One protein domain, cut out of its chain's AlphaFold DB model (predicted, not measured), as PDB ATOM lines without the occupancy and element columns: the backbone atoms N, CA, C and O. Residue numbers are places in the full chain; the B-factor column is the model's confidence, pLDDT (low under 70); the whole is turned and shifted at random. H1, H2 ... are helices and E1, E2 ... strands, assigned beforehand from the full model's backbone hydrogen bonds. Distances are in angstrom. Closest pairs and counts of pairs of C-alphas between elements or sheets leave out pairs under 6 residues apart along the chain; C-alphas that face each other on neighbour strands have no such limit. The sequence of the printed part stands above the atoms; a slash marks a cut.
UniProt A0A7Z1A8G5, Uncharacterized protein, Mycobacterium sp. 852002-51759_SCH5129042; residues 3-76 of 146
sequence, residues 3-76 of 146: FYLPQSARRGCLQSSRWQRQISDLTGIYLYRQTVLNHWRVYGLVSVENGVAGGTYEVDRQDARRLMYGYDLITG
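This is residues 3 to 76 of the 146 residues of an uncharacterized protein of Mycobacterium sp. 852002-51759_SCH5129042 (UniProt A0A7Z1A8G5). A strongly twisted sheet of three strands has one long helix, H2, packed along one face, while the opening stretch, residues 3 to 14, and the short helix H1 lie beyond the sheet's E1 edge. The 74 printed residues hold, in order, H1, E1, E2, E3 and H2, of mixed class; the antiparallel sheet runs E1, E2, E3. The whole is compact, with a radius of gyration of the C-alphas of 12.0 A and spans of 31 by 28 by 18 A.

Go past residues 3 to 14, which have no named element, to H1, residues 15 to 18; it is not on the sheet. Next comes a meander, each strand the antiparallel neighbour of the one before: E1, residues 28 to 35, E2, residues 41 to 49, and E3, residues 52 to 59. In the hairpin E1 and E2, find N 30 and O 46 at 2.9 A; in the hairpin E2 and E3, find N 45 and O 57 at 2.8 A. E2 bends by 57 degrees at residue 44 and E3 by 63 degrees at residue 55. H2, residues 61 to 74, is on one face, making two layers, helix and sheet. Its height over the sheet is 10.2 A, and it runs along the strands, at 24 degrees to E2 on the local plane. It lies over E1 and E2, and only just not over E3, on which 2 of its 14 C-alphas fall. Its closest C-alphas to E2 are those of Arg 61 and Tyr 43, 6.2 A apart. H1 and H2 are close but not clearly touching, the closest C-alphas, of Gln 15 and Met 68, being 7.7 A apart. Every O i to N i+4 pair in H2 is within hydrogen-bond range; H1 is too short for one.

Find C-alpha 15 at (-22.109, 7.032, 31.468), where H1 begins. E1 runs 21.9 A from C-alpha 28 at (-2.040, 9.469, 30.910), E2 23.7 A and E3 20.1 A. H2 runs 20.0 A to C-alpha 74 at (-11.004, -0.718, 35.657).

The C-alphas farthest apart, of Asn 38 and Gly 76, are 34.4 A apart. The printed part has no cut and no long link, and no printed residue of the model is under 70 in pLDDT.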
ATOM      1  N   PHE A   3     -13.398  14.686  28.438       96.06
ATOM      2  CA  PHE A   3     -12.687  13.461  28.792       96.06
ATOM      3  C   PHE A   3     -13.617  12.526  29.550       96.06
ATOM      4  O   PHE A   3     -14.444  12.976  30.348       96.06
ATOM      5  N   TYR A   4     -13.496  11.230  29.296       97.00
ATOM      6  CA  TYR A   4     -14.233  10.209  30.019       97.00
ATOM      7  C   TYR A   4     -13.519   9.881  31.329       97.00
ATOM      8  O   TYR A   4     -12.463   9.255  31.316       97.00
ATOM      9  N   LEU A   5     -14.086  10.325  32.454       95.56
ATOM     10  CA  LEU A   5     -13.485  10.225  33.787       95.56
ATOM     11  C   LEU A   5     -14.446   9.515  34.759       95.56
ATOM     12  O   LEU A   5     -15.065  10.165  35.611       95.56
ATOM     13  N   PRO A   6     -14.631   8.188  34.635       95.56
ATOM     14  CA  PRO A   6     -15.544   7.437  35.497       95.56
ATOM     15  C   PRO A   6     -15.158   7.457  36.982       95.56
ATOM     16  O   PRO A   6     -16.051   7.457  37.829       95.56
ATOM     17  N   GLN A   7     -13.867   7.555  37.308       93.19
ATOM     18  CA  GLN A   7     -13.343   7.661  38.674       93.19
ATOM     19  C   GLN A   7     -13.751   8.955  39.392       93.19
ATOM     20  O   GLN A   7     -13.919   8.964  40.607       93.19
ATOM     21  N   SER A   8     -13.946  10.041  38.640       92.62
ATOM     22  CA  SER A   8     -14.313  11.356  39.182       92.62
ATOM     23  C   SER A   8     -15.829  11.575  39.206       92.62
ATOM     24  O   SER A   8     -16.302  12.635  39.609       92.62
ATOM     25  N   ALA A   9     -16.610  10.608  38.720       94.06
ATOM     26  CA  ALA A   9     -18.060  10.693  38.651       94.06
ATOM     27  C   ALA A   9     -18.720  10.000  39.852       94.06
ATOM     28  O   ALA A   9     -18.178   9.055  40.425       94.06
ATOM     29  N   ARG A  10     -19.949  10.412  40.201       93.56
ATOM     30  CA  ARG A  10     -20.739   9.711  41.228       93.56
ATOM     31  C   ARG A  10     -20.878   8.231  40.855       93.56
ATOM     32  O   ARG A  10     -21.312   7.915  39.747       93.56
ATOM     33  N   ARG A  11     -20.575   7.328  41.791       91.00
ATOM     34  CA  ARG A  11     -20.707   5.883  41.566       91.00
ATOM     35  C   ARG A  11     -22.121   5.519  41.100       91.00
ATOM     36  O   ARG A  11     -23.109   6.031  41.633       91.00
ATOM     37  N   GLY A  12     -22.211   4.672  40.075       87.25
ATOM     38  CA  GLY A  12     -23.479   4.222  39.493       87.25
ATOM     39  C   GLY A  12     -24.242   5.290  38.700       87.25
ATOM     40  O   GLY A  12     -25.384   5.059  38.309       87.25
ATOM     41  N   CYS A  13     -23.663   6.471  38.445       92.19
ATOM     42  CA  CYS A  13     -24.284   7.440  37.542       92.19
ATOM     43  C   CYS A  13     -24.274   6.939  36.088       92.19
ATOM     44  O   CYS A  13     -23.509   6.040  35.718       92.19
ATOM     45  N   LEU A  14     -25.107   7.553  35.245       93.88
ATOM     46  CA  LEU A  14     -25.122   7.277  33.810       93.88
ATOM     47  C   LEU A  14     -23.762   7.594  33.191       93.88
ATOM     48  O   LEU A  14     -23.133   8.597  33.526       93.88
ATOM     49  N   GLN A  15     -23.343   6.796  32.212       95.06
ATOM     50  CA  GLN A  15     -22.109   7.032  31.468       95.06
ATOM     51  C   GLN A  15     -22.093   8.411  30.786       95.06
ATOM     52  O   GLN A  15     -21.033   8.996  30.590       95.06
ATOM     53  N   SER A  16     -23.257   8.962  30.422       93.31
ATOM     54  CA  SER A  16     -23.369  10.315  29.857       93.31
ATOM     55  C   SER A  16     -22.900  11.411  30.819       93.31
ATOM     56  O   SER A  16     -22.406  12.434  30.345       93.31
ATOM     57  N   SER A  17     -22.995  11.180  32.130       95.00
ATOM     58  CA  SER A  17     -22.590  12.099  33.202       95.00
ATOM     59  C   SER A  17     -21.120  11.959  33.613       95.00
ATOM     60  O   SER A  17     -20.676  12.661  34.514       95.00
ATOM     61  N   ARG A  18     -20.364  11.053  32.983       96.00
ATOM     62  CA  ARG A  18     -18.944  10.789  33.298       96.00
ATOM     63  C   ARG A  18     -17.976  11.563  32.405       96.00
ATOM     64  O   ARG A  18     -16.768  11.397  32.507       96.00
ATOM     65  N   TRP A  19     -18.512  12.388  31.513       95.94
ATOM     66  CA  TRP A  19     -17.738  13.236  30.619       95.94
ATOM     67  C   TRP A  19     -17.500  14.595  31.267       95.94
ATOM     68  O   TRP A  19     -18.457  15.248  31.678       95.94
ATOM     69  N   GLN A  20     -16.242  15.021  31.342       94.44
ATOM     70  CA  GLN A  20     -15.851  16.263  32.006       94.44
ATOM     71  C   GLN A  20     -14.925  17.092  31.118       94.44
ATOM     72  O   GLN A  20     -14.160  16.551  30.326       94.44
ATOM     73  N   ARG A  21     -14.986  18.422  31.230       91.44
ATOM     74  CA  ARG A  21     -14.103  19.334  30.475       91.44
ATOM     75  C   ARG A  21     -12.771  19.614  31.171       91.44
ATOM     76  O   ARG A  21     -11.891  20.197  30.550       91.44
ATOM     77  N   GLN A  22     -12.647  19.264  32.448       79.69
ATOM     78  CA  GLN A  22     -11.494  19.628  33.261       79.69
ATOM     79  C   GLN A  22     -10.300  18.717  32.957       79.69
ATOM     80  O   GLN A  22     -10.441  17.497  32.950       79.69
ATOM     81  N   ILE A  23      -9.147  19.342  32.702       78.06
ATOM     82  CA  ILE A  23      -7.881  18.678  32.340       78.06
ATOM     83  C   ILE A  23      -6.792  18.926  33.391       78.06
ATOM     84  O   ILE A  23      -5.746  18.290  33.333       78.06
ATOM     85  N   SER A  24      -7.010  19.851  34.337       75.00
ATOM     86  CA  SER A  24      -6.011  20.187  35.356       75.00
ATOM     87  C   SER A  24      -5.593  18.912  36.085       75.00
ATOM     88  O   SER A  24      -6.454  18.186  36.583       75.00
ATOM     89  N   ASP A  25      -4.291  18.646  36.086       85.38
ATOM     90  CA  ASP A  25      -3.645  17.510  36.753       85.38
ATOM     91  C   ASP A  25      -3.866  16.131  36.104       85.38
ATOM     92  O   ASP A  25      -3.415  15.116  36.638       85.38
ATOM     93  N   LEU A  26      -4.499  16.054  34.925       90.50
ATOM     94  CA  LEU A  26      -4.575  14.794  34.183       90.50
ATOM     95  C   LEU A  26      -3.213  14.440  33.574       90.50
ATOM     96  O   LEU A  26      -2.570  15.272  32.934       90.50
ATOM     97  N   THR A  27      -2.801  13.184  33.740       93.19
ATOM     98  CA  THR A  27      -1.621  12.604  33.088       93.19
ATOM     99  C   THR A  27      -1.919  11.154  32.719       93.19
ATOM    100  O   THR A  27      -2.322  10.366  33.575       93.19
ATOM    101  N   GLY A  28      -1.749  10.801  31.445       93.75
ATOM    102  CA  GLY A  28      -2.040   9.469  30.910       93.75
ATOM    103  C   GLY A  28      -2.781   9.497  29.573       93.75
ATOM    104  O   GLY A  28      -2.839  10.519  28.894       93.75
ATOM    105  N   ILE A  29      -3.351   8.355  29.185       94.56
ATOM    106  CA  ILE A  29      -4.175   8.221  27.977       94.56
ATOM    107  C   ILE A  29      -5.643   8.209  28.386       94.56
ATOM    108  O   ILE A  29      -6.048   7.424  29.242       94.56
ATOM    109  N   TYR A  30      -6.444   9.052  27.743       95.31
ATOM    110  CA  TYR A  30      -7.860   9.202  28.052       95.31
ATOM    111  C   TYR A  30      -8.715   9.053  26.803       95.31
ATOM    112  O   TYR A  30      -8.352   9.514  25.721       95.31
ATOM    113  N   LEU A  31      -9.900   8.466  26.969       97.25
ATOM    114  CA  LEU A  31     -10.957   8.579  25.972       97.25
ATOM    115  C   LEU A  31     -11.509  10.007  26.005       97.25
ATOM    116  O   LEU A  31     -11.981  10.471  27.044       97.25
ATOM    117  N   TYR A  32     -11.490  10.687  24.866       96.31
ATOM    118  CA  TYR A  32     -12.100  11.995  24.695       96.31
ATOM    119  C   TYR A  32     -13.284  11.942  23.736       96.31
ATOM    120  O   TYR A  32     -13.432  11.044  22.902       96.31
ATOM    121  N   ARG A  33     -14.137  12.955  23.856       95.75
ATOM    122  CA  ARG A  33     -15.109  13.321  22.837       95.75
ATOM    123  C   ARG A  33     -15.029  14.810  22.553       95.75
ATOM    124  O   ARG A  33     -14.726  15.628  23.429       95.75
ATOM    125  N   GLN A  34     -15.366  15.180  21.332       94.00
ATOM    126  CA  GLN A  34     -15.478  16.569  20.931       94.00
ATOM    127  C   GLN A  34     -16.717  16.751  20.069       94.00
ATOM    128  O   GLN A  34     -16.947  16.005  19.121       94.00
ATOM    129  N   THR A  35     -17.521  17.754  20.413       92.00
ATOM    130  CA  THR A  35     -18.589  18.222  19.534       92.00
ATOM    131  C   THR A  35     -17.964  19.092  18.447       92.00
ATOM    132  O   THR A  35     -17.307  20.084  18.765       92.00
ATOM    133  N   VAL A  36     -18.156  18.704  17.191       87.25
ATOM    134  CA  VAL A  36     -17.779  19.468  15.995       87.25
ATOM    135  C   VAL A  36     -19.043  20.071  15.355       87.25
ATOM    136  O   VAL A  36     -20.077  20.189  16.020       87.25
ATOM    137  N   LEU A  37     -18.968  20.496  14.089       85.69
ATOM    138  CA  LEU A  37     -20.076  21.112  13.345       85.69
ATOM    139  C   LEU A  37     -21.396  20.320  13.481       85.69
ATOM    140  O   LEU A  37     -21.408  19.090  13.457       85.69
ATOM    141  N   ASN A  38     -22.517  21.041  13.611       78.38
ATOM    142  CA  ASN A  38     -23.884  20.496  13.642       78.38
ATOM    143  C   ASN A  38     -24.134  19.392  14.690       78.38
ATOM    144  O   ASN A  38     -24.811  18.406  14.413       78.38
ATOM    145  N   HIS A  39     -23.598  19.549  15.906       81.69
ATOM    146  CA  HIS A  39     -23.748  18.595  17.020       81.69
ATOM    147  C   HIS A  39     -23.134  17.205  16.783       81.69
ATOM    148  O   HIS A  39     -23.357  16.288  17.584       81.69
ATOM    149  N   TRP A  40     -22.331  17.040  15.731       87.12
ATOM    150  CA  TRP A  40     -21.625  15.790  15.491       87.12
ATOM    151  C   TRP A  40     -20.578  15.566  16.578       87.12
ATOM    152  O   TRP A  40     -19.905  16.503  17.009       87.12
ATOM    153  N   ARG A  41     -20.441  14.327  17.051       90.88
ATOM    154  CA  ARG A  41     -19.462  13.971  18.084       90.88
ATOM    155  C   ARG A  41     -18.397  13.063  17.504       90.88
ATOM    156  O   ARG A  41     -18.723  11.970  17.045       90.88
ATOM    157  N   VAL A  42     -17.155  13.516  17.591       94.00
ATOM    158  CA  VAL A  42     -15.959  12.711  17.339       94.00
ATOM    159  C   VAL A  42     -15.492  12.125  18.665       94.00
ATOM    160  O   VAL A  42     -15.615  12.778  19.707       94.00
ATOM    161  N   TYR A  43     -14.995  10.893  18.626       96.62
ATOM    162  CA  TYR A  43     -14.408  10.195  19.763       96.62
ATOM    163  C   TYR A  43     -12.965   9.838  19.424       96.62
ATOM    164  O   TYR A  43     -12.632   9.611  18.263       96.62
ATOM    165  N   GLY A  44     -12.109   9.777  20.433       96.69
ATOM    166  CA  GLY A  44     -10.716   9.405  20.237       96.69
ATOM    167  C   GLY A  44     -10.011   9.120  21.550       96.69
ATOM    168  O   GLY A  44     -10.570   9.305  22.629       96.69
ATOM    169  N   LEU A  45      -8.769   8.680  21.452       97.06
ATOM    170  CA  LEU A  45      -7.821   8.623  22.550       97.06
ATOM    171  C   LEU A  45      -6.915   9.846  22.482       97.06
ATOM    172  O   LEU A  45      -6.526  10.279  21.400       97.06
ATOM    173  N   VAL A  46      -6.577  10.406  23.635       95.56
ATOM    174  CA  VAL A  46      -5.654  11.533  23.747       95.56
ATOM    175  C   VAL A  46      -4.649  11.247  24.847       95.56
ATOM    176  O   VAL A  46      -5.020  10.847  25.952       95.56
ATOM    177  N   SER A  47      -3.374  11.430  24.523       95.81
ATOM    178  CA  SER A  47      -2.309  11.493  25.524       95.81
ATOM    179  C   SER A  47      -2.349  12.858  26.203       95.81
ATOM    180  O   SER A  47      -2.484  13.883  25.538       95.81
ATOM    181  N   VAL A  48      -2.279  12.882  27.528       94.94
ATOM    182  CA  VAL A  48      -2.258  14.102  28.331       94.94
ATOM    183  C   VAL A  48      -1.060  14.030  29.263       94.94
ATOM    184  O   VAL A  48      -0.850  13.009  29.915       94.94
ATOM    185  N   GLU A  49      -0.291  15.106  29.341       94.44
ATOM    186  CA  GLU A  49       0.843  15.239  30.251       94.44
ATOM    187  C   GLU A  49       0.713  16.561  31.006       94.44
ATOM    188  O   GLU A  49       0.655  17.623  30.389       94.44
ATOM    189  N   ASN A  50       0.607  16.504  32.339       91.12
ATOM    190  CA  ASN A  50       0.427  17.683  33.195       91.12
ATOM    191  C   ASN A  50      -0.708  18.615  32.719       91.12
ATOM    192  O   ASN A  50      -0.569  19.836  32.670       91.12
ATOM    193  N   GLY A  51      -1.838  18.027  32.320       89.81
ATOM    194  CA  GLY A  51      -3.005  18.751  31.812       89.81
ATOM    195  C   GLY A  51      -2.878  19.301  30.387       89.81
ATOM    196  O   GLY A  51      -3.811  19.945  29.900       89.81
ATOM    197  N   VAL A  52      -1.773  19.029  29.691       89.94
ATOM    198  CA  VAL A  52      -1.565  19.403  28.289       89.94
ATOM    199  C   VAL A  52      -1.899  18.216  27.395       89.94
ATOM    200  O   VAL A  52      -1.307  17.147  27.516       89.94
ATOM    201  N   ALA A  53      -2.859  18.397  26.487       90.38
ATOM    202  CA  ALA A  53      -3.183  17.393  25.480       90.38
ATOM    203  C   ALA A  53      -2.075  17.329  24.415       90.38
ATOM    204  O   ALA A  53      -1.745  18.344  23.802       90.38
ATOM    205  N   GLY A  54      -1.521  16.138  24.208       89.06
ATOM    206  CA  GLY A  54      -0.539  15.823  23.179       89.06
ATOM    207  C   GLY A  54      -1.183  15.155  21.963       89.06
ATOM    208  O   GLY A  54      -2.168  15.642  21.408       89.06
ATOM    209  N   GLY A  55      -0.619  14.021  21.541       91.88
ATOM    210  CA  GLY A  55      -1.100  13.258  20.389       91.88
ATOM    211  C   GLY A  55      -2.500  12.677  20.599       91.88
ATOM    212  O   GLY A  55      -2.822  12.181  21.687       91.88
ATOM    213  N   THR A  56      -3.303  12.717  19.535       94.19
ATOM    214  CA  THR A  56      -4.653  12.150  19.469       94.19
ATOM    215  C   THR A  56      -4.732  11.005  18.461       94.19
ATOM    216  O   THR A  56      -3.991  10.955  17.482       94.19
ATOM    217  N   TYR A  57      -5.661  10.085  18.701       95.56
ATOM    218  CA  TYR A  57      -6.015   8.999  17.796       95.56
ATOM    219  C   TYR A  57      -7.537   8.875  17.749       95.56
ATOM    220  O   TYR A  57      -8.162   8.590  18.770       95.56
ATOM    221  N   GLU A  58      -8.154   9.125  16.597       95.19
ATOM    222  CA  GLU A  58      -9.607   8.993  16.457       95.19
ATOM    223  C   GLU A  58     -10.037   7.526  16.551       95.19
ATOM    224  O   GLU A  58      -9.367   6.627  16.046       95.19
ATOM    225  N   VAL A  59     -11.174   7.282  17.202       95.69
ATOM    226  CA  VAL A  59     -11.764   5.944  17.315       95.69
ATOM    227  C   VAL A  59     -13.216   5.974  16.864       95.69
ATOM    228  O   VAL A  59     -13.921   6.972  17.048       95.69
ATOM    229  N   ASP A  60     -13.690   4.857  16.310       93.50
ATOM    230  CA  ASP A  60     -15.098   4.731  15.959       93.50
ATOM    231  C   ASP A  60     -15.988   4.858  17.206       93.50
ATOM    232  O   ASP A  60     -15.623   4.501  18.330       93.50
ATOM    233  N   ARG A  61     -17.212   5.347  17.009       91.06
ATOM    234  CA  ARG A  61     -18.191   5.519  18.086       91.06
ATOM    235  C   ARG A  61     -18.513   4.205  18.812       91.06
ATOM    236  O   ARG A  61     -18.825   4.242  20.007       91.06
ATOM    237  N   GLN A  62     -18.514   3.072  18.113       89.25
ATOM    238  CA  GLN A  62     -18.769   1.758  18.707       89.25
ATOM    239  C   GLN A  62     -17.592   1.294  19.562       89.25
ATOM    240  O   GLN A  62     -17.809   0.787  20.665       89.25
ATOM    241  N   ASP A  63     -16.365   1.550  19.117       93.00
ATOM    242  CA  ASP A  63     -15.162   1.236  19.888       93.00
ATOM    243  C   ASP A  63     -15.046   2.142  21.112       93.00
ATOM    244  O   ASP A  63     -14.826   1.654  22.220       93.00
ATOM    245  N   ALA A  64     -15.344   3.437  20.966       95.06
ATOM    246  CA  ALA A  64     -15.476   4.354  22.096       95.06
ATOM    247  C   ALA A  64     -16.477   3.827  23.130       95.06
ATOM    248  O   ALA A  64     -16.213   3.874  24.330       95.06
ATOM    249  N   ARG A  65     -17.621   3.284  22.684       94.81
ATOM    250  CA  ARG A  65     -18.616   2.702  23.593       94.81
ATOM    251  C   ARG A  65     -18.044   1.518  24.362       94.81
ATOM    252  O   ARG A  65     -18.266   1.457  25.562       94.81
ATOM    253  N   ARG A  66     -17.329   0.605  23.707       94.31
ATOM    254  CA  ARG A  66     -16.695  -0.541  24.379       94.31
ATOM    255  C   ARG A  66     -15.621  -0.104  25.366       94.31
ATOM    256  O   ARG A  66     -15.621  -0.572  26.500       94.31
ATOM    257  N   LEU A  67     -14.786   0.856  24.973       95.44
ATOM    258  CA  LEU A  67     -13.779   1.446  25.851       95.44
ATOM    259  C   LEU A  67     -14.405   2.063  27.101       95.44
ATOM    260  O   LEU A  67     -13.855   1.898  28.181       95.44
ATOM    261  N   MET A  68     -15.570   2.713  26.994       96.94
ATOM    262  CA  MET A  68     -16.277   3.239  28.168       96.94
ATOM    263  C   MET A  68     -16.580   2.139  29.195       96.94
ATOM    264  O   MET A  68     -16.283   2.329  30.367       96.94
ATOM    265  N   TYR A  69     -17.102   0.981  28.772       96.12
ATOM    266  CA  TYR A  69     -17.348  -0.148  29.685       96.12
ATOM    267  C   TYR A  69     -16.048  -0.700  30.289       96.12
ATOM    268  O   TYR A  69     -15.997  -0.967  31.487       96.12
ATOM    269  N   GLY A  70     -14.979  -0.798  29.492       94.50
ATOM    270  CA  GLY A  70     -13.659  -1.200  29.987       94.50
ATOM    271  C   GLY A  70     -13.101  -0.242  31.045       94.50
ATOM    272  O   GLY A  70     -12.688  -0.680  32.117       94.50
ATOM    273  N   TYR A  71     -13.144   1.070  30.791       95.19
ATOM    274  CA  TYR A  71     -12.723   2.083  31.764       95.19
ATOM    275  C   TYR A  71     -13.570   2.030  33.035       95.19
ATOM    276  O   TYR A  71     -13.019   2.055  34.130       95.19
ATOM    277  N   ASP A  72     -14.890   1.900  32.898       96.00
ATOM    278  CA  ASP A  72     -15.818   1.809  34.024       96.00
ATOM    279  C   ASP A  72     -15.479   0.647  34.967       96.00
ATOM    280  O   ASP A  72     -15.496   0.820  36.192       96.00
ATOM    281  N   LEU A  73     -15.141  -0.517  34.400       94.00
ATOM    282  CA  LEU A  73     -14.692  -1.694  35.144       94.00
ATOM    283  C   LEU A  73     -13.366  -1.437  35.861       94.00
ATOM    284  O   LEU A  73     -13.277  -1.640  37.072       94.00
ATOM    285  N   ILE A  74     -12.358  -0.948  35.132       94.06
ATOM    286  CA  ILE A  74     -11.004  -0.718  35.657       94.06
ATOM    287  C   ILE A  74     -11.015   0.312  36.795       94.06
ATOM    288  O   ILE A  74     -10.302   0.149  37.782       94.06
ATOM    289  N   THR A  75     -11.845   1.354  36.704       92.94
ATOM    290  CA  THR A  75     -11.922   2.404  37.733       92.94
ATOM    291  C   THR A  75     -12.897   2.093  38.871       92.94
ATOM    292  O   THR A  75     -13.169   2.966  39.695       92.94
ATOM    293  N   GLY A  76     -13.492   0.896  38.914       93.88
ATOM    294  CA  GLY A  76     -14.424   0.503  39.977       93.88
ATOM    295  C   GLY A  76     -15.761   1.259  39.975       93.88
ATOM    296  O   GLY A  76     -16.452   1.308  40.997       93.88
TER     297      GLY A  76